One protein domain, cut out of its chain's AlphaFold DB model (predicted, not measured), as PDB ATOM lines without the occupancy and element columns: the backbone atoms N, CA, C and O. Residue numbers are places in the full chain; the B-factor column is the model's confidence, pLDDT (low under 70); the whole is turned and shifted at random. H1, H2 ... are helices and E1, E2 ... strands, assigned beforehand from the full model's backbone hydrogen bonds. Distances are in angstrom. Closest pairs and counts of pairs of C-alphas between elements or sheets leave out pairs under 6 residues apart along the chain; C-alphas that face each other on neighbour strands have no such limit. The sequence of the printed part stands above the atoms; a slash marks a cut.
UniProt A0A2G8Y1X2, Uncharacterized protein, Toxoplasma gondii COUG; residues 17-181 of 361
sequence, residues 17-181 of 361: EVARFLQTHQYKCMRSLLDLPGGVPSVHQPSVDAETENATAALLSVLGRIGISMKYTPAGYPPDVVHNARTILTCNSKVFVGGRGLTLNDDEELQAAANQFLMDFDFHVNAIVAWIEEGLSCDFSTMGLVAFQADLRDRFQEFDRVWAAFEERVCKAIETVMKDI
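What this domain is: This is residues 17 to 181 of the 361 residues of an uncharacterized protein of Toxoplasma gondii COUG (UniProt A0A2G8Y1X2). A long helical hairpin of H5 and H6 makes the longest axis of this rod-like domain, and three shorter helices sit along one side of it. H2 and H4 pack on H5 at places far apart along it, while H3 packs on both H2 and H4; the small strand hairpin of E1 and E2 sits beside H4 at one end of the rod, and short H1 is at the other. The printed part has 165 residues, with six named helices and two named strands in the order H1, H2, H3, H4, E1, E2, H5, H6; the sheet, E1 - E2, is antiparallel and the class is mostly helix. The whole is compact, with a radius of gyration of the C-alphas of 17.5 A, and it spans 58 by 27 by 24 A.

How they stand to each other: H1, residues 17 to 21, touches no helix. It is close but not clearly touching to H2, residues 25 to 34, where the closest C-alphas, of Phe 21 and Tyr 27, are 6.6 A apart. H2 touches H3, residues 50 to 69, at a shallow tilt of 29 degrees, opposite ways, as a helical hairpin; the closest C-alphas, of Gln 26 and Ser 69, are 5.1 A apart. H3, with its residues 53 to 60 alone, touches H4, residues 79 to 90, at a steep tilt of 44 degrees, opposite ways, again as a helical hairpin; the closest C-alphas, of Ala 57 and Pro 79, are 5.4 A apart. Strand E1, residues 94 to 97, comes within 4.9 A of H4 at the C-alphas of Val 95 and Asn 84, their closest pair. E1 and E2, residues 100 to 103, form an antiparallel hairpin with 144 degrees between their directions; N 95 and O 102 are 2.9 A apart and N 102 and O 95 are 2.7 A apart, both within hydrogen-bond range. H5, residues 108 to 137, is the hub, touching three helices. With its residues 110 to 118 alone it touches H4 at a steep tilt of 48 degrees, opposite ways; the closest C-alphas, of Ala 85 and Ala 114, are 4.9 A apart. With its residues 129 to 133 alone it touches H2 at a steep tilt of 67 degrees, opposite ways; the closest C-alphas, of Met 30 and Ile 132, are 6.9 A apart. H5 touches H6, residues 145 to 181, at a shallow tilt of 20 degrees, opposite ways, as a helical hairpin; the closest C-alphas, of His 124 and Phe 159, are 6.0 A apart. H3 and H6 are close but not clearly touching, their closest C-alphas, of Gly 67 and Phe 156, being 7.1 A apart. H2 and H6 are apart. In H1, H2, H3, H4, H5 and H6 every O i to N i+4 pair is within hydrogen-bond range.

Where its parts are: H1 begins at C-alpha 17, at (-43.235, 81.790, 20.550). H2 is 14.7 A long, H3 28.6 A and H4 16.9 A. H5 runs 43.4 A from C-alpha 108 at (3.574, 74.551, 1.471). H6, the longest helix with 37 residues, runs 53.0 A and ends at C-alpha 181, at (-1.639, 76.549, -19.210).

The domain as a whole: The two C-alphas farthest apart, of Ala 19 and Asp 180, are 58.5 A apart. The printed part has no cut. The link from H2 to H3, residues 35 to 49, is long and holds no named element. The mean pLDDT of the printed part is 85.1; it is under 70 at residues 38, 45 to 48, 91 to 92, 98 to 99 and 106.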
ATOM      1  N   GLU A  17     -44.287  81.567  21.549       83.00
ATOM      2  CA  GLU A  17     -43.235  81.790  20.550       83.00
ATOM      3  C   GLU A  17     -42.473  80.502  20.222       83.00
ATOM      4  O   GLU A  17     -42.309  80.162  19.053       83.00
ATOM      5  N   VAL A  18     -42.101  79.731  21.248       83.88
ATOM      6  CA  VAL A  18     -41.445  78.426  21.087       83.88
ATOM      7  C   VAL A  18     -42.394  77.442  20.403       83.88
ATOM      8  O   VAL A  18     -42.005  76.780  19.450       83.88
ATOM      9  N   ALA A  19     -43.669  77.401  20.803       83.81
ATOM     10  CA  ALA A  19     -44.662  76.524  20.177       83.81
ATOM     11  C   ALA A  19     -44.838  76.794  18.670       83.81
ATOM     12  O   ALA A  19     -44.985  75.848  17.896       83.81
ATOM     13  N   ARG A  20     -44.796  78.068  18.246       85.94
ATOM     14  CA  ARG A  20     -44.795  78.437  16.820       85.94
ATOM     15  C   ARG A  20     -43.493  78.027  16.142       85.94
ATOM     16  O   ARG A  20     -43.538  77.462  15.054       85.94
ATOM     17  N   PHE A  21     -42.353  78.271  16.787       86.62
ATOM     18  CA  PHE A  21     -41.038  77.929  16.249       86.62
ATOM     19  C   PHE A  21     -40.885  76.433  15.947       86.62
ATOM     20  O   PHE A  21     -40.421  76.085  14.864       86.62
ATOM     21  N   LEU A  22     -41.358  75.551  16.832       86.38
ATOM     22  CA  LEU A  22     -41.315  74.092  16.640       86.38
ATOM     23  C   LEU A  22     -42.046  73.611  15.367       86.38
ATOM     24  O   LEU A  22     -41.807  72.504  14.893       86.38
ATOM     25  N   GLN A  23     -42.944  74.425  14.802       86.94
ATOM     26  CA  GLN A  23     -43.675  74.112  13.568       86.94
ATOM     27  C   GLN A  23     -42.985  74.654  12.306       86.94
ATOM     28  O   GLN A  23     -43.410  74.352  11.188       86.94
ATOM     29  N   THR A  24     -41.927  75.455  12.460       88.50
ATOM     30  CA  THR A  24     -41.246  76.123  11.346       88.50
ATOM     31  C   THR A  24     -40.346  75.178  10.555       88.50
ATOM     32  O   THR A  24     -39.872  74.154  11.049       88.50
ATOM     33  N   HIS A  25     -40.064  75.558   9.307       87.06
ATOM     34  CA  HIS A  25     -39.066  74.883   8.477       87.06
ATOM     35  C   HIS A  25     -37.666  74.931   9.112       87.06
ATOM     36  O   HIS A  25     -36.958  73.932   9.097       87.06
ATOM     37  N   GLN A  26     -37.307  76.053   9.744       87.12
ATOM     38  CA  GLN A  26     -36.032  76.229  10.441       87.12
ATOM     39  C   GLN A  26     -35.807  75.155  11.517       87.12
ATOM     40  O   GLN A  26     -34.758  74.515  11.538       87.12
ATOM     41  N   TYR A  27     -36.810  74.898  12.363       88.75
ATOM     42  CA  TYR A  27     -36.738  73.835  13.368       88.75
ATOM     43  C   TYR A  27     -36.538  72.448  12.740       88.75
ATOM     44  O   TYR A  27     -35.709  71.670  13.208       88.75
ATOM     45  N   LYS A  28     -37.258  72.141  11.651       88.94
ATOM     46  CA  LYS A  28     -37.117  70.863  10.932       88.94
ATOM     47  C   LYS A  28     -35.708  70.676  10.365       88.94
ATOM     48  O   LYS A  28     -35.173  69.574  10.453       88.94
ATOM     49  N   CYS A  29     -35.097  71.734   9.827       89.31
ATOM     50  CA  CYS A  29     -33.716  71.693   9.341       89.31
ATOM     51  C   CYS A  29     -32.715  71.435  10.475       89.31
ATOM     52  O   CYS A  29     -31.854  70.576  10.325       89.31
ATOM     53  N   MET A  30     -32.861  72.111  11.621       90.56
ATOM     54  CA  MET A  30     -32.013  71.877  12.803       90.56
ATOM     55  C   MET A  30     -32.125  70.439  13.309       90.56
ATOM     56  O   MET A  30     -31.122  69.799  13.591       90.56
ATOM     57  N   ARG A  31     -33.348  69.905  13.365       88.56
ATOM     58  CA  ARG A  31     -33.600  68.496  13.687       88.56
ATOM     59  C   ARG A  31     -32.909  67.552  12.707       88.56
ATOM     60  O   ARG A  31     -32.258  66.611  13.134       88.56
ATOM     61  N   SER A  32     -32.996  67.854  11.412       87.75
ATOM     62  CA  SER A  32     -32.361  67.053  10.358       87.75
ATOM     63  C   SER A  32     -30.835  67.013  10.474       87.75
ATOM     64  O   SER A  32     -30.244  66.034  10.040       87.75
ATOM     65  N   LEU A  33     -30.203  68.046  11.049       88.56
ATOM     66  CA  LEU A  33     -28.762  68.059  11.328       88.56
ATOM     67  C   LEU A  33     -28.390  67.055  12.427       88.56
ATOM     68  O   LEU A  33     -27.399  66.348  12.292       88.56
ATOM     69  N   LEU A  34     -29.197  66.977  13.489       87.00
ATOM     70  CA  LEU A  34     -28.981  66.035  14.595       87.00
ATOM     71  C   LEU A  34     -29.344  64.594  14.225       87.00
ATOM     72  O   LEU A  34     -28.768  63.650  14.752       87.00
ATOM     73  N   ASP A  35     -30.301  64.436  13.313       86.94
ATOM     74  CA  ASP A  35     -30.780  63.142  12.829       86.94
ATOM     75  C   ASP A  35     -29.999  62.667  11.573       86.94
ATOM     76  O   ASP A  35     -30.472  61.787  10.849       86.94
ATOM     77  N   LEU A  36     -28.818  63.244  11.283       83.44
ATOM     78  CA  LEU A  36     -27.975  62.819  10.159       83.44
ATOM     79  C   LEU A  36     -27.560  61.341  10.316       83.44
ATOM     80  O   LEU A  36     -27.053  60.946  11.371       83.44
ATOM     81  N   PRO A  37     -27.741  60.503   9.277       70.31
ATOM     82  CA  PRO A  37     -27.345  59.102   9.333       70.31
ATOM     83  C   PRO A  37     -25.821  58.995   9.474       70.31
ATOM     84  O   PRO A  37     -25.086  59.493   8.629       70.31
ATOM     85  N   GLY A  38     -25.358  58.353  10.552       68.56
ATOM     86  CA  GLY A  38     -23.929  58.246  10.880       68.56
ATOM     87  C   GLY A  38     -23.368  59.408  11.714       68.56
ATOM     88  O   GLY A  38     -22.208  59.351  12.109       68.56
ATOM     89  N   GLY A  39     -24.187  60.412  12.045       77.12
ATOM     90  CA  GLY A  39     -23.761  61.601  12.784       77.12
ATOM     91  C   GLY A  39     -23.066  62.639  11.901       77.12
ATOM     92  O   GLY A  39     -23.174  62.612  10.676       77.12
ATOM     93  N   VAL A  40     -22.379  63.591  12.535       80.94
ATOM     94  CA  VAL A  40     -21.599  64.623  11.838       80.94
ATOM     95  C   VAL A  40     -20.280  63.993  11.374       80.94
ATOM     96  O   VAL A  40     -19.485  63.594  12.228       80.94
ATOM     97  N   PRO A  41     -20.027  63.868  10.057       81.62
ATOM     98  CA  PRO A  41     -18.761  63.333   9.569       81.62
ATOM     99  C   PRO A  41     -17.620  64.296   9.908       81.62
ATOM    100  O   PRO A  41     -17.737  65.497   9.668       81.62
ATOM    101  N   SER A  42     -16.508  63.770  10.427       82.25
ATOM    102  CA  SER A  42     -15.270  64.548  10.546       82.25
ATOM    103  C   SER A  42     -14.650  64.695   9.165       82.25
ATOM    104  O   SER A  42     -14.478  63.707   8.446       82.25
ATOM    105  N   VAL A  43     -14.325  65.930   8.787       81.31
ATOM    106  CA  VAL A  43     -13.692  66.202   7.497       81.31
ATOM    107  C   VAL A  43     -12.176  66.242   7.559       81.31
ATOM    108  O   VAL A  43     -11.541  66.123   6.509       81.31
ATOM    109  N   HIS A  44     -11.600  66.337   8.761       79.88
ATOM    110  CA  HIS A  44     -10.165  66.213   9.029       79.88
ATOM    111  C   HIS A  44      -9.693  64.747   9.004       79.88
ATOM    112  O   HIS A  44      -8.897  64.301   9.824       79.88
ATOM    113  N   GLN A  45     -10.195  63.953   8.058       69.44
ATOM    114  CA  GLN A  45      -9.684  62.611   7.797       69.44
ATOM    115  C   GLN A  45      -8.991  62.587   6.432       69.44
ATOM    116  O   GLN A  45      -9.528  63.125   5.463       69.44
ATOM    117  N   PRO A  46      -7.804  61.961   6.327       57.31
ATOM    118  CA  PRO A  46      -7.070  61.889   5.068       57.31
ATOM    119  C   PRO A  46      -7.723  60.945   4.045       57.31
ATOM    120  O   PRO A  46      -7.291  60.919   2.896       57.31
ATOM    121  N   SER A  47      -8.737  60.155   4.418       63.34
ATOM    122  CA  SER A  47      -9.434  59.284   3.470       63.34
ATOM    123  C   SER A  47     -10.465  60.050   2.638       63.34
ATOM    124  O   SER A  47     -11.272  60.845   3.127       63.34
ATOM    125  N   VAL A  48     -10.427  59.776   1.337       64.50
ATOM    126  CA  VAL A  48     -11.379  60.255   0.331       64.50
ATOM    127  C   VAL A  48     -12.245  59.062  -0.084       64.50
ATOM    128  O   VAL A  48     -12.170  58.568  -1.206       64.50
ATOM    129  N   ASP A  49     -12.974  58.485   0.872       77.62
ATOM    130  CA  ASP A  49     -13.943  57.429   0.587       77.62
ATOM    131  C   ASP A  49     -15.304  58.031   0.205       77.62
ATOM    132  O   ASP A  49     -15.745  59.044   0.751       77.62
ATOM    133  N   ALA A  50     -15.985  57.387  -0.747       78.88
ATOM    134  CA  ALA A  50     -17.238  57.888  -1.310       78.88
ATOM    135  C   ALA A  50     -18.372  57.996  -0.270       78.88
ATOM    136  O   ALA A  50     -19.299  58.788  -0.434       78.88
ATOM    137  N   GLU A  51     -18.327  57.198   0.797       81.50
ATOM    138  CA  GLU A  51     -19.314  57.258   1.874       81.50
ATOM    139  C   GLU A  51     -19.156  58.553   2.682       81.50
ATOM    140  O   GLU A  51     -20.128  59.293   2.855       81.50
ATOM    141  N   THR A  52     -17.923  58.896   3.064       81.19
ATOM    142  CA  THR A  52     -17.596  60.151   3.752       81.19
ATOM    143  C   THR A  52     -17.872  61.375   2.880       81.19
ATOM    144  O   THR A  52     -18.349  62.391   3.389       81.19
ATOM    145  N   GLU A  53     -17.631  61.310   1.569       82.44
ATOM    146  CA  GLU A  53     -17.980  62.397   0.642       82.44
ATOM    147  C   GLU A  53     -19.492  62.634   0.576       82.44
ATOM    148  O   GLU A  53     -19.950  63.771   0.711       82.44
ATOM    149  N   ASN A  54     -20.278  61.561   0.449       85.44
ATOM    150  CA  ASN A  54     -21.737  61.648   0.442       85.44
ATOM    151  C   ASN A  54     -22.283  62.177   1.775       85.44
ATOM    152  O   ASN A  54     -23.186  63.019   1.783       85.44
ATOM    153  N   ALA A  55     -21.714  61.737   2.901       85.88
ATOM    154  CA  ALA A  55     -22.067  62.245   4.223       85.88
ATOM    155  C   ALA A  55     -21.720  63.737   4.367       85.88
ATOM    156  O   ALA A  55     -22.537  64.520   4.858       85.88
ATOM    157  N   THR A  56     -20.549  64.157   3.876       87.25
ATOM    158  CA  THR A  56     -20.117  65.565   3.879       87.25
ATOM    159  C   THR A  56     -21.056  66.424   3.028       87.25
ATOM    160  O   THR A  56     -21.525  67.467   3.481       87.25
ATOM    161  N   ALA A  57     -21.415  65.973   1.824       87.44
ATOM    162  CA  ALA A  57     -22.356  66.681   0.957       87.44
ATOM    163  C   ALA A  57     -23.754  66.809   1.593       87.44
ATOM    164  O   ALA A  57     -24.383  67.870   1.518       87.44
ATOM    165  N   ALA A  58     -24.232  65.757   2.268       88.06
ATOM    166  CA  ALA A  58     -25.495  65.785   3.004       88.06
ATOM    167  C   ALA A  58     -25.458  66.788   4.172       88.06
ATOM    168  O   ALA A  58     -26.391  67.585   4.318       88.06
ATOM    169  N   LEU A  59     -24.371  66.798   4.951       90.38
ATOM    170  CA  LEU A  59     -24.128  67.766   6.024       90.38
ATOM    171  C   LEU A  59     -24.170  69.206   5.489       90.38
ATOM    172  O   LEU A  59     -24.953  70.023   5.978       90.38
ATOM    173  N   LEU A  60     -23.391  69.503   4.446       90.88
ATOM    174  CA  LEU A  60     -23.319  70.828   3.823       90.88
ATOM    175  C   LEU A  60     -24.683  71.295   3.293       90.88
ATOM    176  O   LEU A  60     -25.075  72.448   3.484       90.88
ATOM    177  N   SER A  61     -25.462  70.385   2.702       89.81
ATOM    178  CA  SER A  61     -26.831  70.666   2.254       89.81
ATOM    179  C   SER A  61     -27.770  71.029   3.413       89.81
ATOM    180  O   SER A  61     -28.621  71.918   3.289       89.81
ATOM    181  N   VAL A  62     -27.651  70.356   4.562       90.38
ATOM    182  CA  VAL A  62     -28.432  70.697   5.761       90.38
ATOM    183  C   VAL A  62     -28.000  72.053   6.321       90.38
ATOM    184  O   VAL A  62     -28.870  72.887   6.580       90.38
ATOM    185  N   LEU A  63     -26.694  72.310   6.442       89.50
ATOM    186  CA  LEU A  63     -26.158  73.590   6.919       89.50
ATOM    187  C   LEU A  63     -26.641  74.762   6.056       89.50
ATOM    188  O   LEU A  63     -27.185  75.732   6.589       89.50
ATOM    189  N   GLY A  64     -26.567  74.635   4.728       88.75
ATOM    190  CA  GLY A  64     -27.078  75.650   3.803       88.75
ATOM    191  C   GLY A  64     -28.580  75.913   3.984       88.75
ATOM    192  O   GLY A  64     -29.017  77.064   4.033       88.75
ATOM    193  N   ARG A  65     -29.388  74.859   4.178       89.12
ATOM    194  CA  ARG A  65     -30.833  74.995   4.450       89.12
ATOM    195  C   ARG A  65     -31.126  75.669   5.789       89.12
ATOM    196  O   ARG A  65     -32.106  76.415   5.875       89.12
ATOM    197  N   ILE A  66     -30.317  75.421   6.821       88.00
ATOM    198  CA  ILE A  66     -30.439  76.112   8.112       88.00
ATOM    199  C   ILE A  66     -30.147  77.602   7.920       88.00
ATOM    200  O   ILE A  66     -31.005  78.413   8.277       88.00
ATOM    201  N   GLY A  67     -29.030  77.953   7.273       85.81
ATOM    202  CA  GLY A  67     -28.668  79.339   6.962       85.81
ATOM    203  C   GLY A  67     -29.796  80.093   6.249       85.81
ATOM    204  O   GLY A  67     -30.316  81.082   6.773       85.81
ATOM    205  N   ILE A  68     -30.292  79.549   5.131       85.75
ATOM    206  CA  ILE A  68     -31.402  80.147   4.366       85.75
ATOM    207  C   ILE A  68     -32.651  80.326   5.240       85.75
ATOM    208  O   ILE A  68     -33.288  81.381   5.235       85.75
ATOM    209  N   SER A  69     -33.002  79.313   6.041       84.38
ATOM    210  CA  SER A  69     -34.182  79.374   6.914       84.38
ATOM    211  C   SER A  69     -34.078  80.442   8.013       84.38
ATOM    212  O   SER A  69     -35.101  80.927   8.496       84.38
ATOM    213  N   MET A  70     -32.856  80.856   8.363       82.06
ATOM    214  CA  MET A  70     -32.558  81.925   9.319       82.06
ATOM    215  C   MET A  70     -32.544  83.325   8.694       82.06
ATOM    216  O   MET A  70     -32.203  84.298   9.382       82.06
ATOM    217  N   LYS A  71     -32.932  83.436   7.412       80.88
ATOM    218  CA  LYS A  71     -32.779  84.640   6.577       80.88
ATOM    219  C   LYS A  71     -31.324  85.108   6.501       80.88
ATOM    220  O   LYS A  71     -31.059  86.304   6.418       80.88
ATOM    221  N   TYR A  72     -30.404  84.159   6.587       79.25
ATOM    222  CA  TYR A  72     -28.997  84.351   6.302       79.25
ATOM    223  C   TYR A  72     -28.737  83.826   4.887       79.25
ATOM    224  O   TYR A  72     -29.303  82.804   4.501       79.25
ATOM    225  N   THR A  73     -27.936  84.540   4.102       76.19
ATOM    226  CA  THR A  73     -27.574  84.123   2.743       76.19
ATOM    227  C   THR A  73     -26.187  83.494   2.816       76.19
ATOM    228  O   THR A  73     -25.215  84.246   2.809       76.19
ATOM    229  N   PRO A  74     -26.077  82.159   2.953       73.81
ATOM    230  CA  PRO A  74     -24.775  81.517   3.050       73.81
ATOM    231  C   PRO A  74     -23.986  81.686   1.748       73.81
ATOM    232  O   PRO A  74     -24.585  81.773   0.673       73.81
ATOM    233  N   ALA A  75     -22.655  81.659   1.843       72.69
ATOM    234  CA  ALA A  75     -21.747  81.726   0.688       72.69
ATOM    235  C   ALA A  75     -21.978  80.600  -0.348       72.69
ATOM    236  O   ALA A  75     -21.612  80.732  -1.513       72.69
ATOM    237  N   GLY A  76     -22.652  79.523   0.066       80.19
ATOM    238  CA  GLY A  76     -22.790  78.291  -0.699       80.19
ATOM    239  C   GLY A  76     -21.682  77.322  -0.306       80.19
ATOM    240  O   GLY A  76     -20.534  77.715  -0.155       80.19
ATOM    241  N   TYR A  77     -22.035  76.053  -0.104       87.69
ATOM    242  CA  TYR A  77     -21.089  75.038   0.367       87.69
ATOM    243  C   TYR A  77     -20.921  73.915  -0.665       87.69
ATOM    244  O   TYR A  77     -21.469  72.823  -0.479       87.69
ATOM    245  N   PRO A  78     -20.236  74.169  -1.794       87.12
ATOM    246  CA  PRO A  78     -19.930  73.122  -2.759       87.12
ATOM    247  C   PRO A  78     -19.054  72.031  -2.107       87.12
ATOM    248  O   PRO A  78     -18.000  72.352  -1.551       87.12
ATOM    249  N   PRO A  79     -19.440  70.742  -2.182       86.44
ATOM    250  CA  PRO A  79     -18.651  69.639  -1.619       86.44
ATOM    251  C   PRO A  79     -17.216  69.577  -2.161       86.44
ATOM    252  O   PRO A  79     -16.296  69.188  -1.441       86.44
ATOM    253  N   ASP A  80     -17.026  70.037  -3.400       86.19
ATOM    254  CA  ASP A  80     -15.740  70.085  -4.093       86.19
ATOM    255  C   ASP A  80     -14.670  70.871  -3.318       86.19
ATOM    256  O   ASP A  80     -13.495  70.541  -3.416       86.19
ATOM    257  N   VAL A  81     -15.035  71.870  -2.502       89.44
ATOM    258  CA  VAL A  81     -14.062  72.639  -1.699       89.44
ATOM    259  C   VAL A  81     -13.424  71.766  -0.616       89.44
ATOM    260  O   VAL A  81     -12.205  71.796  -0.439       89.44
ATOM    261  N   VAL A  82     -14.216  70.932   0.064       89.00
ATOM    262  CA  VAL A  82     -13.704  69.989   1.074       89.00
ATOM    263  C   VAL A  82     -12.904  68.875   0.402       89.00
ATOM    264  O   VAL A  82     -11.823  68.520   0.875       89.00
ATOM    265  N   HIS A  83     -13.393  68.363  -0.730       87.19
ATOM    266  CA  HIS A  83     -12.669  67.376  -1.531       87.19
ATOM    267  C   HIS A  83     -11.300  67.911  -1.988       87.19
ATOM    268  O   HIS A  83     -10.279  67.235  -1.845       87.19
ATOM    269  N   ASN A  84     -11.252  69.160  -2.457       87.94
ATOM    270  CA  ASN A  84     -10.021  69.830  -2.865       87.94
ATOM    271  C   ASN A  84      -9.072  70.047  -1.686       87.94
ATOM    272  O   ASN A  84      -7.890  69.756  -1.823       87.94
ATOM    273  N   ALA A  85      -9.566  70.458  -0.513       88.50
ATOM    274  CA  ALA A  85      -8.736  70.579   0.687       88.50
ATOM    275  C   ALA A  85      -8.064  69.247   1.069       88.50
ATOM    276  O   ALA A  85      -6.856  69.203   1.302       88.50
ATOM    277  N   ARG A  86      -8.816  68.137   1.068       87.25
ATOM    278  CA  ARG A  86      -8.254  66.801   1.341       87.25
ATOM    279  C   ARG A  86      -7.270  66.356   0.264       87.25
ATOM    280  O   ARG A  86      -6.229  65.778   0.577       87.25
ATOM    281  N   THR A  87      -7.569  66.638  -1.000       85.00
ATOM    282  CA  THR A  87      -6.696  66.279  -2.125       85.00
ATOM    283  C   THR A  87      -5.382  67.062  -2.086       85.00
ATOM    284  O   THR A  87      -4.322  66.473  -2.292       85.00
ATOM    285  N   ILE A  88      -5.417  68.351  -1.737       86.38
ATOM    286  CA  ILE A  88      -4.216  69.180  -1.567       86.38
ATOM    287  C   ILE A  88      -3.275  68.561  -0.525       86.38
ATOM    288  O   ILE A  88      -2.074  68.468  -0.774       86.38
ATOM    289  N   LEU A  89      -3.822  68.085   0.599       82.56
ATOM    290  CA  LEU A  89      -3.047  67.472   1.685       82.56
ATOM    291  C   LEU A  89      -2.492  66.088   1.349       82.56
ATOM    292  O   LEU A  89      -1.416  65.725   1.813       82.56
ATOM    293  N   THR A  90      -3.243  65.291   0.594       77.31
ATOM    294  CA  THR A  90      -2.926  63.870   0.370       77.31
ATOM    295  C   THR A  90      -2.164  63.614  -0.923       77.31
ATOM    296  O   THR A  90      -1.455  62.615  -1.027       77.31
ATOM    297  N   CYS A  91      -2.315  64.489  -1.918       66.06
ATOM    298  CA  CYS A  91      -1.901  64.234  -3.295       66.06
ATOM    299  C   CYS A  91      -1.009  65.345  -3.882       66.06
ATOM    300  O   CYS A  91      -1.102  65.603  -5.084       66.06
ATOM    301  N   ASN A  92      -0.148  65.972  -3.068       69.50
ATOM    302  CA  ASN A  92       0.778  67.046  -3.465       69.50
ATOM    303  C   ASN A  92       0.067  68.182  -4.218       69.50
ATOM    304  O   ASN A  92       0.257  68.358  -5.422       69.50
ATOM    305  N   SER A  93      -0.801  68.918  -3.520       74.62
ATOM    306  CA  SER A  93      -1.418  70.141  -4.058       74.62
ATOM    307  C   SER A  93      -2.244  69.924  -5.336       74.62
ATOM    308  O   SER A  93      -2.322  70.790  -6.201       74.62
ATOM    309  N   LYS A  94      -2.904  68.769  -5.475       79.88
ATOM    310  CA  LYS A  94      -3.879  68.532  -6.549       79.88
ATOM    311  C   LYS A  94      -5.269  69.027  -6.162       79.88
ATOM    312  O   LYS A  94      -5.704  68.848  -5.030       79.88
ATOM    313  N   VAL A  95      -5.986  69.590  -7.129       80.75
ATOM    314  CA  VAL A  95      -7.390  70.005  -6.997       80.75
ATOM    315  C   VAL A  95      -8.212  69.493  -8.163       80.75
ATOM    316  O   VAL A  95      -7.711  69.379  -9.275       80.75
ATOM    317  N   PHE A  96      -9.483  69.205  -7.933       73.75
ATOM    318  CA  PHE A  96     -10.417  68.802  -8.967       73.75
ATOM    319  C   PHE A  96     -11.284  69.982  -9.400       73.75
ATOM    320  O   PHE A  96     -12.000  70.584  -8.602       73.75
ATOM    321  N   VAL A  97     -11.237  70.296 -10.695       71.31
ATOM    322  CA  VAL A  97     -12.094  71.304 -11.329       71.31
ATOM    323  C   VAL A  97     -12.935  70.596 -12.385       71.31
ATOM    324  O   VAL A  97     -12.397  70.052 -13.348       71.31
ATOM    325  N   GLY A  98     -14.256  70.529 -12.179       64.56
ATOM    326  CA  GLY A  98     -15.167  69.822 -13.092       64.56
ATOM    327  C   GLY A  98     -14.854  68.326 -13.243       64.56
ATOM    328  O   GLY A  98     -14.993  67.775 -14.333       64.56
ATOM    329  N   GLY A  99     -14.370  67.680 -12.174       63.81
ATOM    330  CA  GLY A  99     -13.998  66.258 -12.167       63.81
ATOM    331  C   GLY A  99     -12.605  65.940 -12.729       63.81
ATOM    332  O   GLY A  99     -12.297  64.774 -12.973       63.81
ATOM    333  N   ARG A 100     -11.747  66.946 -12.951       70.00
ATOM    334  CA  ARG A 100     -10.374  66.759 -13.457       70.00
ATOM    335  C   ARG A 100      -9.333  67.264 -12.472       70.00
ATOM    336  O   ARG A 100      -9.427  68.402 -12.032       70.00
ATOM    337  N   GLY A 101      -8.339  66.424 -12.186       72.12
ATOM    338  CA  GLY A 101      -7.217  66.766 -11.319       72.12
ATOM    339  C   GLY A 101      -6.253  67.731 -12.007       72.12
ATOM    340  O   GLY A 101      -5.616  67.371 -12.994       72.12
ATOM    341  N   LEU A 102      -6.147  68.936 -11.469       77.62
ATOM    342  CA  LEU A 102      -5.150  69.945 -11.776       77.62
ATOM    343  C   LEU A 102      -4.082  69.897 -10.680       77.62
ATOM    344  O   LEU A 102      -4.405  70.010  -9.498       77.62
ATOM    345  N   THR A 103      -2.821  69.716 -11.058       80.38
ATOM    346  CA  THR A 103      -1.709  69.859 -10.115       80.38
ATOM    347  C   THR A 103      -1.411  71.339  -9.943       80.38
ATOM    348  O   THR A 103      -1.125  72.024 -10.924       80.38
ATOM    349  N   LEU A 104      -1.510  71.829  -8.712       79.81
ATOM    350  CA  LEU A 104      -1.053  73.163  -8.354       79.81
ATOM    351  C   LEU A 104       0.453  73.132  -8.092       79.81
ATOM    352  O   LEU A 104       1.025  72.068  -7.853       79.81
ATOM    353  N   ASN A 105       1.092  74.298  -8.145       70.00
ATOM    354  CA  ASN A 105       2.487  74.417  -7.735       70.00
ATOM    355  C   ASN A 105       2.635  73.927  -6.285       70.00
ATOM    356  O   ASN A 105       1.719  74.115  -5.479       70.00
ATOM    357  N   ASP A 106       3.764  73.285  -5.970       66.00
ATOM    358  CA  ASP A 106       4.072  72.815  -4.617       66.00
ATOM    359  C   ASP A 106       4.173  74.022  -3.675       66.00
ATOM    360  O   ASP A 106       5.215  74.657  -3.536       66.00
ATOM    361  N   ASP A 107       3.036  74.367  -3.084       70.88
ATOM    362  CA  ASP A 107       2.868  75.484  -2.175       70.88
ATOM    363  C   ASP A 107       2.603  74.936  -0.767       70.88
ATOM    364  O   ASP A 107       1.497  74.486  -0.439       70.88
ATOM    365  N   GLU A 108       3.650  74.943   0.060       80.62
ATOM    366  CA  GLU A 108       3.574  74.551   1.471       80.62
ATOM    367  C   GLU A 108       2.561  75.420   2.242       80.62
ATOM    368  O   GLU A 108       1.908  74.931   3.169       80.62
ATOM    369  N   GLU A 109       2.354  76.680   1.835       84.69
ATOM    370  CA  GLU A 109       1.361  77.564   2.451       84.69
ATOM    371  C   GLU A 109      -0.064  77.118   2.119       84.69
ATOM    372  O   GLU A 109      -0.947  77.165   2.983       84.69
ATOM    373  N   LEU A 110      -0.303  76.634   0.895       86.56
ATOM    374  CA  LEU A 110      -1.605  76.105   0.490       86.56
ATOM    375  C   LEU A 110      -1.932  74.799   1.222       86.56
ATOM    376  O   LEU A 110      -3.074  74.603   1.642       86.56
ATOM    377  N   GLN A 111      -0.939  73.933   1.431       87.19
ATOM    378  CA  GLN A 111      -1.106  72.721   2.239       87.19
ATOM    379  C   GLN A 111      -1.405  73.065   3.701       87.19
ATOM    380  O   GLN A 111      -2.359  72.538   4.277       87.19
ATOM    381  N   ALA A 112      -0.661  74.003   4.295       88.44
ATOM    382  CA  ALA A 112      -0.936  74.482   5.647       88.44
ATOM    383  C   ALA A 112      -2.346  75.090   5.760       88.44
ATOM    384  O   ALA A 112      -3.075  74.795   6.708       88.44
ATOM    385  N   ALA A 113      -2.762  75.879   4.764       90.12
ATOM    386  CA  ALA A 113      -4.097  76.465   4.698       90.12
ATOM    387  C   ALA A 113      -5.201  75.407   4.561       90.12
ATOM    388  O   ALA A 113      -6.234  75.533   5.214       90.12
ATOM    389  N   ALA A 114      -4.988  74.359   3.761       90.56
ATOM    390  CA  ALA A 114      -5.935  73.256   3.615       90.56
ATOM    391  C   ALA A 114      -6.092  72.462   4.919       90.56
ATOM    392  O   ALA A 114      -7.213  72.154   5.319       90.56
ATOM    393  N   ASN A 115      -4.988  72.184   5.621       90.94
ATOM    394  CA  ASN A 115      -5.036  71.510   6.921       90.94
ATOM    395  C   ASN A 115      -5.790  72.355   7.953       90.94
ATOM    396  O   ASN A 115      -6.676  71.844   8.635       90.94
ATOM    397  N   GLN A 116      -5.473  73.651   8.023       92.75
ATOM    398  CA  GLN A 116      -6.137  74.581   8.930       92.75
ATOM    399  C   GLN A 116      -7.636  74.689   8.622       92.75
ATOM    400  O   GLN A 116      -8.449  74.575   9.530       92.75
ATOM    401  N   PHE A 117      -8.011  74.809   7.345       94.19
ATOM    402  CA  PHE A 117      -9.409  74.848   6.921       94.19
ATOM    403  C   PHE A 117     -10.192  73.605   7.360       94.19
ATOM    404  O   PHE A 117     -11.299  73.738   7.876       94.19
ATOM    405  N   LEU A 118      -9.635  72.401   7.197       92.25
ATOM    406  CA  LEU A 118     -10.309  71.169   7.621       92.25
ATOM    407  C   LEU A 118     -10.467  71.085   9.150       92.25
ATOM    408  O   LEU A 118     -11.503  70.624   9.628       92.25
ATOM    409  N   MET A 119      -9.472  71.551   9.915       92.81
ATOM    410  CA  MET A 119      -9.572  71.642  11.378       92.81
ATOM    411  C   MET A 119     -10.633  72.661  11.811       92.81
ATOM    412  O   MET A 119     -11.463  72.362  12.673       92.81
ATOM    413  N   ASP A 120     -10.636  73.844  11.194       93.88
ATOM    414  CA  ASP A 120     -11.595  74.908  11.490       93.88
ATOM    415  C   ASP A 120     -13.017  74.496  11.091       93.88
ATOM    416  O   ASP A 120     -13.966  74.772  11.824       93.88
ATOM    417  N   PHE A 121     -13.178  73.772   9.979       92.94
ATOM    418  CA  PHE A 121     -14.460  73.197   9.579       92.94
ATOM    419  C   PHE A 121     -15.024  72.311  10.691       92.94
ATOM    420  O   PHE A 121     -16.146  72.541  11.148       92.94
ATOM    421  N   ASP A 122     -14.247  71.328  11.157       91.62
ATOM    422  CA  ASP A 122     -14.692  70.415  12.211       91.62
ATOM    423  C   ASP A 122     -14.984  71.188  13.506       91.62
ATOM    424  O   ASP A 122     -16.004  70.948  14.157       91.62
ATOM    425  N   PHE A 123     -14.148  72.163  13.870       93.38
ATOM    426  CA  PHE A 123     -14.364  73.009  15.046       93.38
ATOM    427  C   PHE A 123     -15.687  73.790  14.973       93.38
ATOM    428  O   PHE A 123     -16.508  73.715  15.893       93.38
ATOM    429  N   HIS A 124     -15.926  74.510  13.876       93.75
ATOM    430  CA  HIS A 124     -17.110  75.355  13.716       93.75
ATOM    431  C   HIS A 124     -18.396  74.541  13.572       93.75
ATOM    432  O   HIS A 124     -19.400  74.878  14.206       93.75
ATOM    433  N   VAL A 125     -18.380  73.451  12.800       92.00
ATOM    434  CA  VAL A 125     -19.559  72.589  12.636       92.00
ATOM    435  C   VAL A 125     -19.929  71.927  13.961       92.00
ATOM    436  O   VAL A 125     -21.097  71.974  14.351       92.00
ATOM    437  N   ASN A 126     -18.957  71.391  14.705       91.94
ATOM    438  CA  ASN A 126     -19.226  70.813  16.025       91.94
ATOM    439  C   ASN A 126     -19.760  71.864  17.007       91.94
ATOM    440  O   ASN A 126     -20.678  71.581  17.775       91.94
ATOM    441  N   ALA A 127     -19.255  73.099  16.948       93.12
ATOM    442  CA  ALA A 127     -19.759  74.198  17.767       93.12
ATOM    443  C   ALA A 127     -21.206  74.595  17.410       93.12
ATOM    444  O   ALA A 127     -21.991  74.921  18.302       93.12
ATOM    445  N   ILE A 128     -21.579  74.562  16.124       92.88
ATOM    446  CA  ILE A 128     -22.956  74.787  15.655       92.88
ATOM    447  C   ILE A 128     -23.882  73.668  16.146       92.88
ATOM    448  O   ILE A 128     -24.963  73.945  16.669       92.88
ATOM    449  N   VAL A 129     -23.455  72.413  16.004       92.06
ATOM    450  CA  VAL A 129     -24.225  71.227  16.405       92.06
ATOM    451  C   VAL A 129     -24.465  71.233  17.911       92.06
ATOM    452  O   VAL A 129     -25.619  71.176  18.331       92.06
ATOM    453  N   ALA A 130     -23.416  71.424  18.714       91.94
ATOM    454  CA  ALA A 130     -23.522  71.498  20.171       91.94
ATOM    455  C   ALA A 130     -24.474  72.617  20.627       91.94
ATOM    456  O   ALA A 130     -25.299  72.411  21.518       91.94
ATOM    457  N   TRP A 131     -24.421  73.786  19.976       93.56
ATOM    458  CA  TRP A 131     -25.334  74.892  20.274       93.56
ATOM    459  C   TRP A 131     -26.794  74.531  19.978       93.56
ATOM    460  O   TRP A 131     -27.686  74.794  20.787       93.56
ATOM    461  N   ILE A 132     -27.050  73.888  18.835       91.81
ATOM    462  CA  ILE A 132     -28.386  73.413  18.452       91.81
ATOM    463  C   ILE A 132     -28.895  72.350  19.438       91.81
ATOM    464  O   ILE A 132     -30.050  72.427  19.863       91.81
ATOM    465  N   GLU A 133     -28.059  71.391  19.837       91.69
ATOM    466  CA  GLU A 133     -28.409  70.359  20.823       91.69
ATOM    467  C   GLU A 133     -28.767  70.953  22.189       91.69
ATOM    468  O   GLU A 133     -29.787  70.582  22.784       91.69
ATOM    469  N   GLU A 134     -27.982  71.914  22.678       90.56
ATOM    470  CA  GLU A 134     -28.251  72.615  23.937       90.56
ATOM    471  C   GLU A 134     -29.590  73.368  23.876       90.56
ATOM    472  O   GLU A 134     -30.453  73.201  24.747       90.56
ATOM    473  N   GLY A 135     -29.818  74.129  22.802       88.19
ATOM    474  CA  GLY A 135     -31.062  74.870  22.599       88.19
ATOM    475  C   GLY A 135     -32.291  73.957  22.553       88.19
ATOM    476  O   GLY A 135     -33.310  74.243  23.194       88.19
ATOM    477  N   LEU A 136     -32.191  72.831  21.841       87.75
ATOM    478  CA  LEU A 136     -33.279  71.864  21.680       87.75
ATOM    479  C   LEU A 136     -33.547  71.042  22.945       87.75
ATOM    480  O   LEU A 136     -34.710  70.790  23.266       87.75
ATOM    481  N   SER A 137     -32.507  70.635  23.675       87.25
ATOM    482  CA  SER A 137     -32.642  69.844  24.907       87.25
ATOM    483  C   SER A 137     -33.287  70.640  26.044       87.25
ATOM    484  O   SER A 137     -34.089  70.096  26.808       87.25
ATOM    485  N   CYS A 138     -33.004  71.942  26.110       85.38
ATOM    486  CA  CYS A 138     -33.521  72.839  27.140       85.38
ATOM    487  C   CYS A 138     -34.810  73.567  26.727       85.38
ATOM    488  O   CYS A 138     -35.250  74.469  27.446       85.38
ATOM    489  N   ASP A 139     -35.414  73.224  25.580       82.50
ATOM    490  CA  ASP A 139     -36.589  73.907  25.016       82.50
ATOM    491  C   ASP A 139     -36.406  75.453  24.967       82.50
ATOM    492  O   ASP A 139     -37.353  76.219  25.178       82.50
ATOM    493  N   PHE A 140     -35.169  75.916  24.731       88.00
ATOM    494  CA  PHE A 140     -34.734  77.326  24.738       88.00
ATOM    495  C   PHE A 140     -34.980  78.088  26.055       88.00
ATOM    496  O   PHE A 140     -35.019  79.320  26.066       88.00
ATOM    497  N   SER A 141     -35.173  77.384  27.174       79.62
ATOM    498  CA  SER A 141     -35.571  77.987  28.455       79.62
ATOM    499  C   SER A 141     -34.474  78.814  29.137       79.62
ATOM    500  O   SER A 141     -34.802  79.811  29.779       79.62
ATOM    501  N   THR A 142     -33.204  78.441  28.968       78.62
ATOM    502  CA  THR A 142     -32.052  79.074  29.637       78.62
ATOM    503  C   THR A 142     -31.695  80.441  29.049       78.62
ATOM    504  O   THR A 142     -31.442  81.389  29.784       78.62
ATOM    505  N   MET A 143     -31.702  80.552  27.720       81.69
ATOM    506  CA  MET A 143     -31.169  81.696  26.961       81.69
ATOM    507  C   MET A 143     -32.251  82.434  26.152       81.69
ATOM    508  O   MET A 143     -32.106  83.612  25.838       81.69
ATOM    509  N   GLY A 144     -33.391  81.787  25.889       87.38
ATOM    510  CA  GLY A 144     -34.476  82.340  25.081       87.38
ATOM    511  C   GLY A 144     -34.268  82.139  23.578       87.38
ATOM    512  O   GLY A 144     -33.149  82.122  23.074       87.38
ATOM    513  N   LEU A 145     -35.376  81.999  22.841       87.69
ATOM    514  CA  LEU A 145     -35.355  81.669  21.411       87.69
ATOM    515  C   LEU A 145     -34.661  82.743  20.556       87.69
ATOM    516  O   LEU A 145     -33.943  82.405  19.622       87.69
ATOM    517  N   VAL A 146     -34.871  84.024  20.866       88.75
ATOM    518  CA  VAL A 146     -34.301  85.135  20.086       88.75
ATOM    519  C   VAL A 146     -32.779  85.184  20.226       88.75
ATOM    520  O   VAL A 146     -32.090  85.266  19.215       88.75
ATOM    521  N   ALA A 147     -32.260  85.081  21.454       90.06
ATOM    522  CA  ALA A 147     -30.818  85.057  21.703       90.06
ATOM    523  C   ALA A 147     -30.170  83.811  21.082       90.06
ATOM    524  O   ALA A 147     -29.182  83.928  20.372       90.06
ATOM    525  N   PHE A 148     -30.805  82.642  21.227       92.31
ATOM    526  CA  PHE A 148     -30.359  81.411  20.570       92.31
ATOM    527  C   PHE A 148     -30.204  81.576  19.049       92.31
ATOM    528  O   PHE A 148     -29.201  81.151  18.478       92.31
ATOM    529  N   GLN A 149     -31.194  82.189  18.386       90.00
ATOM    530  CA  GLN A 149     -31.166  82.415  16.939       90.00
ATOM    531  C   GLN A 149     -30.125  83.457  16.514       90.00
ATOM    532  O   GLN A 149     -29.573  83.323  15.422       90.00
ATOM    533  N   ALA A 150     -29.884  84.482  17.337       90.56
ATOM    534  CA  ALA A 150     -28.845  85.478  17.097       90.56
ATOM    535  C   ALA A 150     -27.453  84.836  17.178       90.56
ATOM    536  O   ALA A 150     -26.735  84.838  16.185       90.56
ATOM    537  N   ASP A 151     -27.142  84.151  18.277       92.25
ATOM    538  CA  ASP A 151     -25.842  83.497  18.469       92.25
ATOM    539  C   ASP A 151     -25.589  82.406  17.422       92.25
ATOM    540  O   ASP A 151     -24.473  82.229  16.934       92.25
ATOM    541  N   LEU A 152     -26.633  81.666  17.031       91.31
ATOM    542  CA  LEU A 152     -26.505  80.683  15.961       91.31
ATOM    543  C   LEU A 152     -26.156  81.354  14.627       91.31
ATOM    544  O   LEU A 152     -25.350  80.817  13.874       91.31
ATOM    545  N   ARG A 153     -26.736  82.523  14.328       91.19
ATOM    546  CA  ARG A 153     -26.410  83.276  13.112       91.19
ATOM    547  C   ARG A 153     -24.948  83.709  13.121       91.19
ATOM    548  O   ARG A 153     -24.289  83.542  12.102       91.19
ATOM    549  N   ASP A 154     -24.454  84.197  14.252       92.31
ATOM    550  CA  ASP A 154     -23.065  84.640  14.392       92.31
ATOM    551  C   ASP A 154     -22.087  83.471  14.177       92.31
ATOM    552  O   ASP A 154     -21.075  83.611  13.492       92.31
ATOM    553  N   ARG A 155     -22.434  82.266  14.652       93.31
ATOM    554  CA  ARG A 155     -21.654  81.042  14.387       93.31
ATOM    555  C   ARG A 155     -21.623  80.665  12.903       93.31
ATOM    556  O   ARG A 155     -20.571  80.269  12.409       93.31
ATOM    557  N   PHE A 156     -22.749  80.788  12.196       91.50
ATOM    558  CA  PHE A 156     -22.795  80.571  10.743       91.50
ATOM    559  C   PHE A 156     -21.973  81.616   9.980       91.50
ATOM    560  O   PHE A 156     -21.298  81.264   9.020       91.50
ATOM    561  N   GLN A 157     -21.995  82.879  10.413       91.69
ATOM    562  CA  GLN A 157     -21.195  83.944   9.802       91.69
ATOM    563  C   GLN A 157     -19.693  83.689   9.942       91.69
ATOM    564  O   GLN A 157     -18.950  83.887   8.981       91.69
ATOM    565  N   GLU A 158     -19.246  83.225  11.109       92.44
ATOM    566  CA  GLU A 158     -17.833  82.895  11.303       92.44
ATOM    567  C   GLU A 158     -17.418  81.678  10.465       92.44
ATOM    568  O   GLU A 158     -16.379  81.709   9.809       92.44
ATOM    569  N   PHE A 159     -18.266  80.645  10.397       92.69
ATOM    570  CA  PHE A 159     -18.026  79.496   9.522       92.69
ATOM    571  C   PHE A 159     -17.926  79.901   8.041       92.69
ATOM    572  O   PHE A 159     -16.996  79.487   7.349       92.69
ATOM    573  N   ASP A 160     -18.824  80.768   7.566       92.25
ATOM    574  CA  ASP A 160     -18.789  81.294   6.195       92.25
ATOM    575  C   ASP A 160     -17.526  82.089   5.898       92.25
ATOM    576  O   ASP A 160     -16.985  82.005   4.797       92.25
ATOM    577  N   ARG A 161     -17.040  82.857   6.873       92.06
ATOM    578  CA  ARG A 161     -15.804  83.620   6.729       92.06
ATOM    579  C   ARG A 161     -14.606  82.695   6.525       92.06
ATOM    580  O   ARG A 161     -13.786  82.960   5.645       92.06
ATOM    581  N   VAL A 162     -14.510  81.625   7.315       92.56
ATOM    582  CA  VAL A 162     -13.459  80.604   7.168       92.56
ATOM    583  C   VAL A 162     -13.573  79.910   5.810       92.56
ATOM    584  O   VAL A 162     -12.572  79.768   5.106       92.56
ATOM    585  N   TRP A 163     -14.793  79.542   5.412       93.25
ATOM    586  CA  TRP A 163     -15.070  78.912   4.122       93.25
ATOM    587  C   TRP A 163     -14.626  79.779   2.943       93.25
ATOM    588  O   TRP A 163     -13.799  79.355   2.135       93.25
ATOM    589  N   ALA A 164     -15.121  81.016   2.877       91.94
ATOM    590  CA  ALA A 164     -14.828  81.943   1.790       91.94
ATOM    591  C   ALA A 164     -13.330  82.266   1.698       91.94
ATOM    592  O   ALA A 164     -12.778  82.335   0.601       91.94
ATOM    593  N   ALA A 165     -12.648  82.413   2.841       92.00
ATOM    594  CA  ALA A 165     -11.214  82.687   2.867       92.00
ATOM    595  C   ALA A 165     -10.384  81.541   2.266       92.00
ATOM    596  O   ALA A 165      -9.392  81.796   1.580       92.00
ATOM    597  N   PHE A 166     -10.766  80.285   2.515       92.31
ATOM    598  CA  PHE A 166     -10.086  79.135   1.921       92.31
ATOM    599  C   PHE A 166     -10.424  78.978   0.433       92.31
ATOM    600  O   PHE A 166      -9.520  78.817  -0.388       92.31
ATOM    601  N   GLU A 167     -11.703  79.094   0.070       91.44
ATOM    602  CA  GLU A 167     -12.155  79.015  -1.322       91.44
ATOM    603  C   GLU A 167     -11.475  80.071  -2.206       91.44
ATOM    604  O   GLU A 167     -11.006  79.752  -3.300       91.44
ATOM    605  N   GLU A 168     -11.327  81.306  -1.714       90.81
ATOM    606  CA  GLU A 168     -10.620  82.378  -2.422       90.81
ATOM    607  C   GLU A 168      -9.153  82.009  -2.701       90.81
ATOM    608  O   GLU A 168      -8.651  82.242  -3.804       90.81
ATOM    609  N   ARG A 169      -8.458  81.405  -1.727       90.06
ATOM    610  CA  ARG A 169      -7.058  80.971  -1.895       90.06
ATOM    611  C   ARG A 169      -6.933  79.883  -2.954       90.06
ATOM    612  O   ARG A 169      -6.080  79.991  -3.833       90.06
ATOM    613  N   VAL A 170      -7.800  78.873  -2.904       88.31
ATOM    614  CA  VAL A 170      -7.816  77.788  -3.896       88.31
ATOM    615  C   VAL A 170      -8.127  78.338  -5.289       88.31
ATOM    616  O   VAL A 170      -7.432  78.003  -6.246       88.31
ATOM    617  N   CYS A 171      -9.104  79.242  -5.408       88.31
ATOM    618  CA  CYS A 171      -9.434  79.892  -6.677       88.31
ATOM    619  C   CYS A 171      -8.244  80.664  -7.265       88.31
ATOM    620  O   CYS A 171      -7.973  80.530  -8.456       88.31
ATOM    621  N   LYS A 172      -7.492  81.416  -6.448       89.25
ATOM    622  CA  LYS A 172      -6.283  82.136  -6.894       89.25
ATOM    623  C   LYS A 172      -5.166  81.197  -7.353       89.25
ATOM    624  O   LYS A 172      -4.494  81.479  -8.350       89.25
ATOM    625  N   ALA A 173      -4.977  80.078  -6.656       87.19
ATOM    626  CA  ALA A 173      -3.999  79.066  -7.050       87.19
ATOM    627  C   ALA A 173      -4.380  78.426  -8.396       87.19
ATOM    628  O   ALA A 173      -3.546  78.334  -9.297       87.19
ATOM    629  N   ILE A 174      -5.659  78.071  -8.571       85.75
ATOM    630  CA  ILE A 174      -6.197  77.563  -9.841       85.75
ATOM    631  C   ILE A 174      -6.022  78.600 -10.953       85.75
ATOM    632  O   ILE A 174      -5.566  78.250 -12.038       85.75
ATOM    633  N   GLU A 175      -6.363  79.865 -10.704       87.12
ATOM    634  CA  GLU A 175      -6.247  80.940 -11.695       87.12
ATOM    635  C   GLU A 175      -4.811  81.090 -12.201       87.12
ATOM    636  O   GLU A 175      -4.599  81.208 -13.406       87.12
ATOM    637  N   THR A 176      -3.829  81.044 -11.299       87.50
ATOM    638  CA  THR A 176      -2.403  81.131 -11.649       87.50
ATOM    639  C   THR A 176      -2.000  80.013 -12.609       87.50
ATOM    640  O   THR A 176      -1.503  80.280 -13.700       87.50
ATOM    641  N   VAL A 177      -2.300  78.764 -12.250       85.06
ATOM    642  CA  VAL A 177      -1.952  77.599 -13.075       85.06
ATOM    643  C   VAL A 177      -2.694  77.623 -14.410       85.06
ATOM    644  O   VAL A 177      -2.121  77.321 -15.453       85.06
ATOM    645  N   MET A 178      -3.968  78.014 -14.403       84.25
ATOM    646  CA  MET A 178      -4.765  78.119 -15.623       84.25
ATOM    647  C   MET A 178      -4.208  79.187 -16.566       84.25
ATOM    648  O   MET A 178      -4.112  78.931 -17.764       84.25
ATOM    649  N   LYS A 179      -3.785  80.349 -16.053       87.00
ATOM    650  CA  LYS A 179      -3.108  81.372 -16.865       87.00
ATOM    651  C   LYS A 179      -1.846  80.823 -17.517       87.00
ATOM    652  O   LYS A 179      -1.630  81.072 -18.697       87.00
ATOM    653  N   ASP A 180      -1.056  80.036 -16.795       85.00
ATOM    654  CA  ASP A 180       0.156  79.431 -17.351       85.00
ATOM    655  C   ASP A 180      -0.156  78.383 -18.433       85.00
ATOM    656  O   ASP A 180       0.486  78.378 -19.484       85.00
ATOM    657  N   ILE A 181      -1.179  77.545 -18.225       83.38
ATOM    658  CA  ILE A 181      -1.639  76.549 -19.210       83.38
ATOM    659  C   ILE A 181      -2.162  77.221 -20.487       83.38
ATOM    660  O   ILE A 181      -1.875  76.752 -21.591       83.38
TER     661      ILE A 181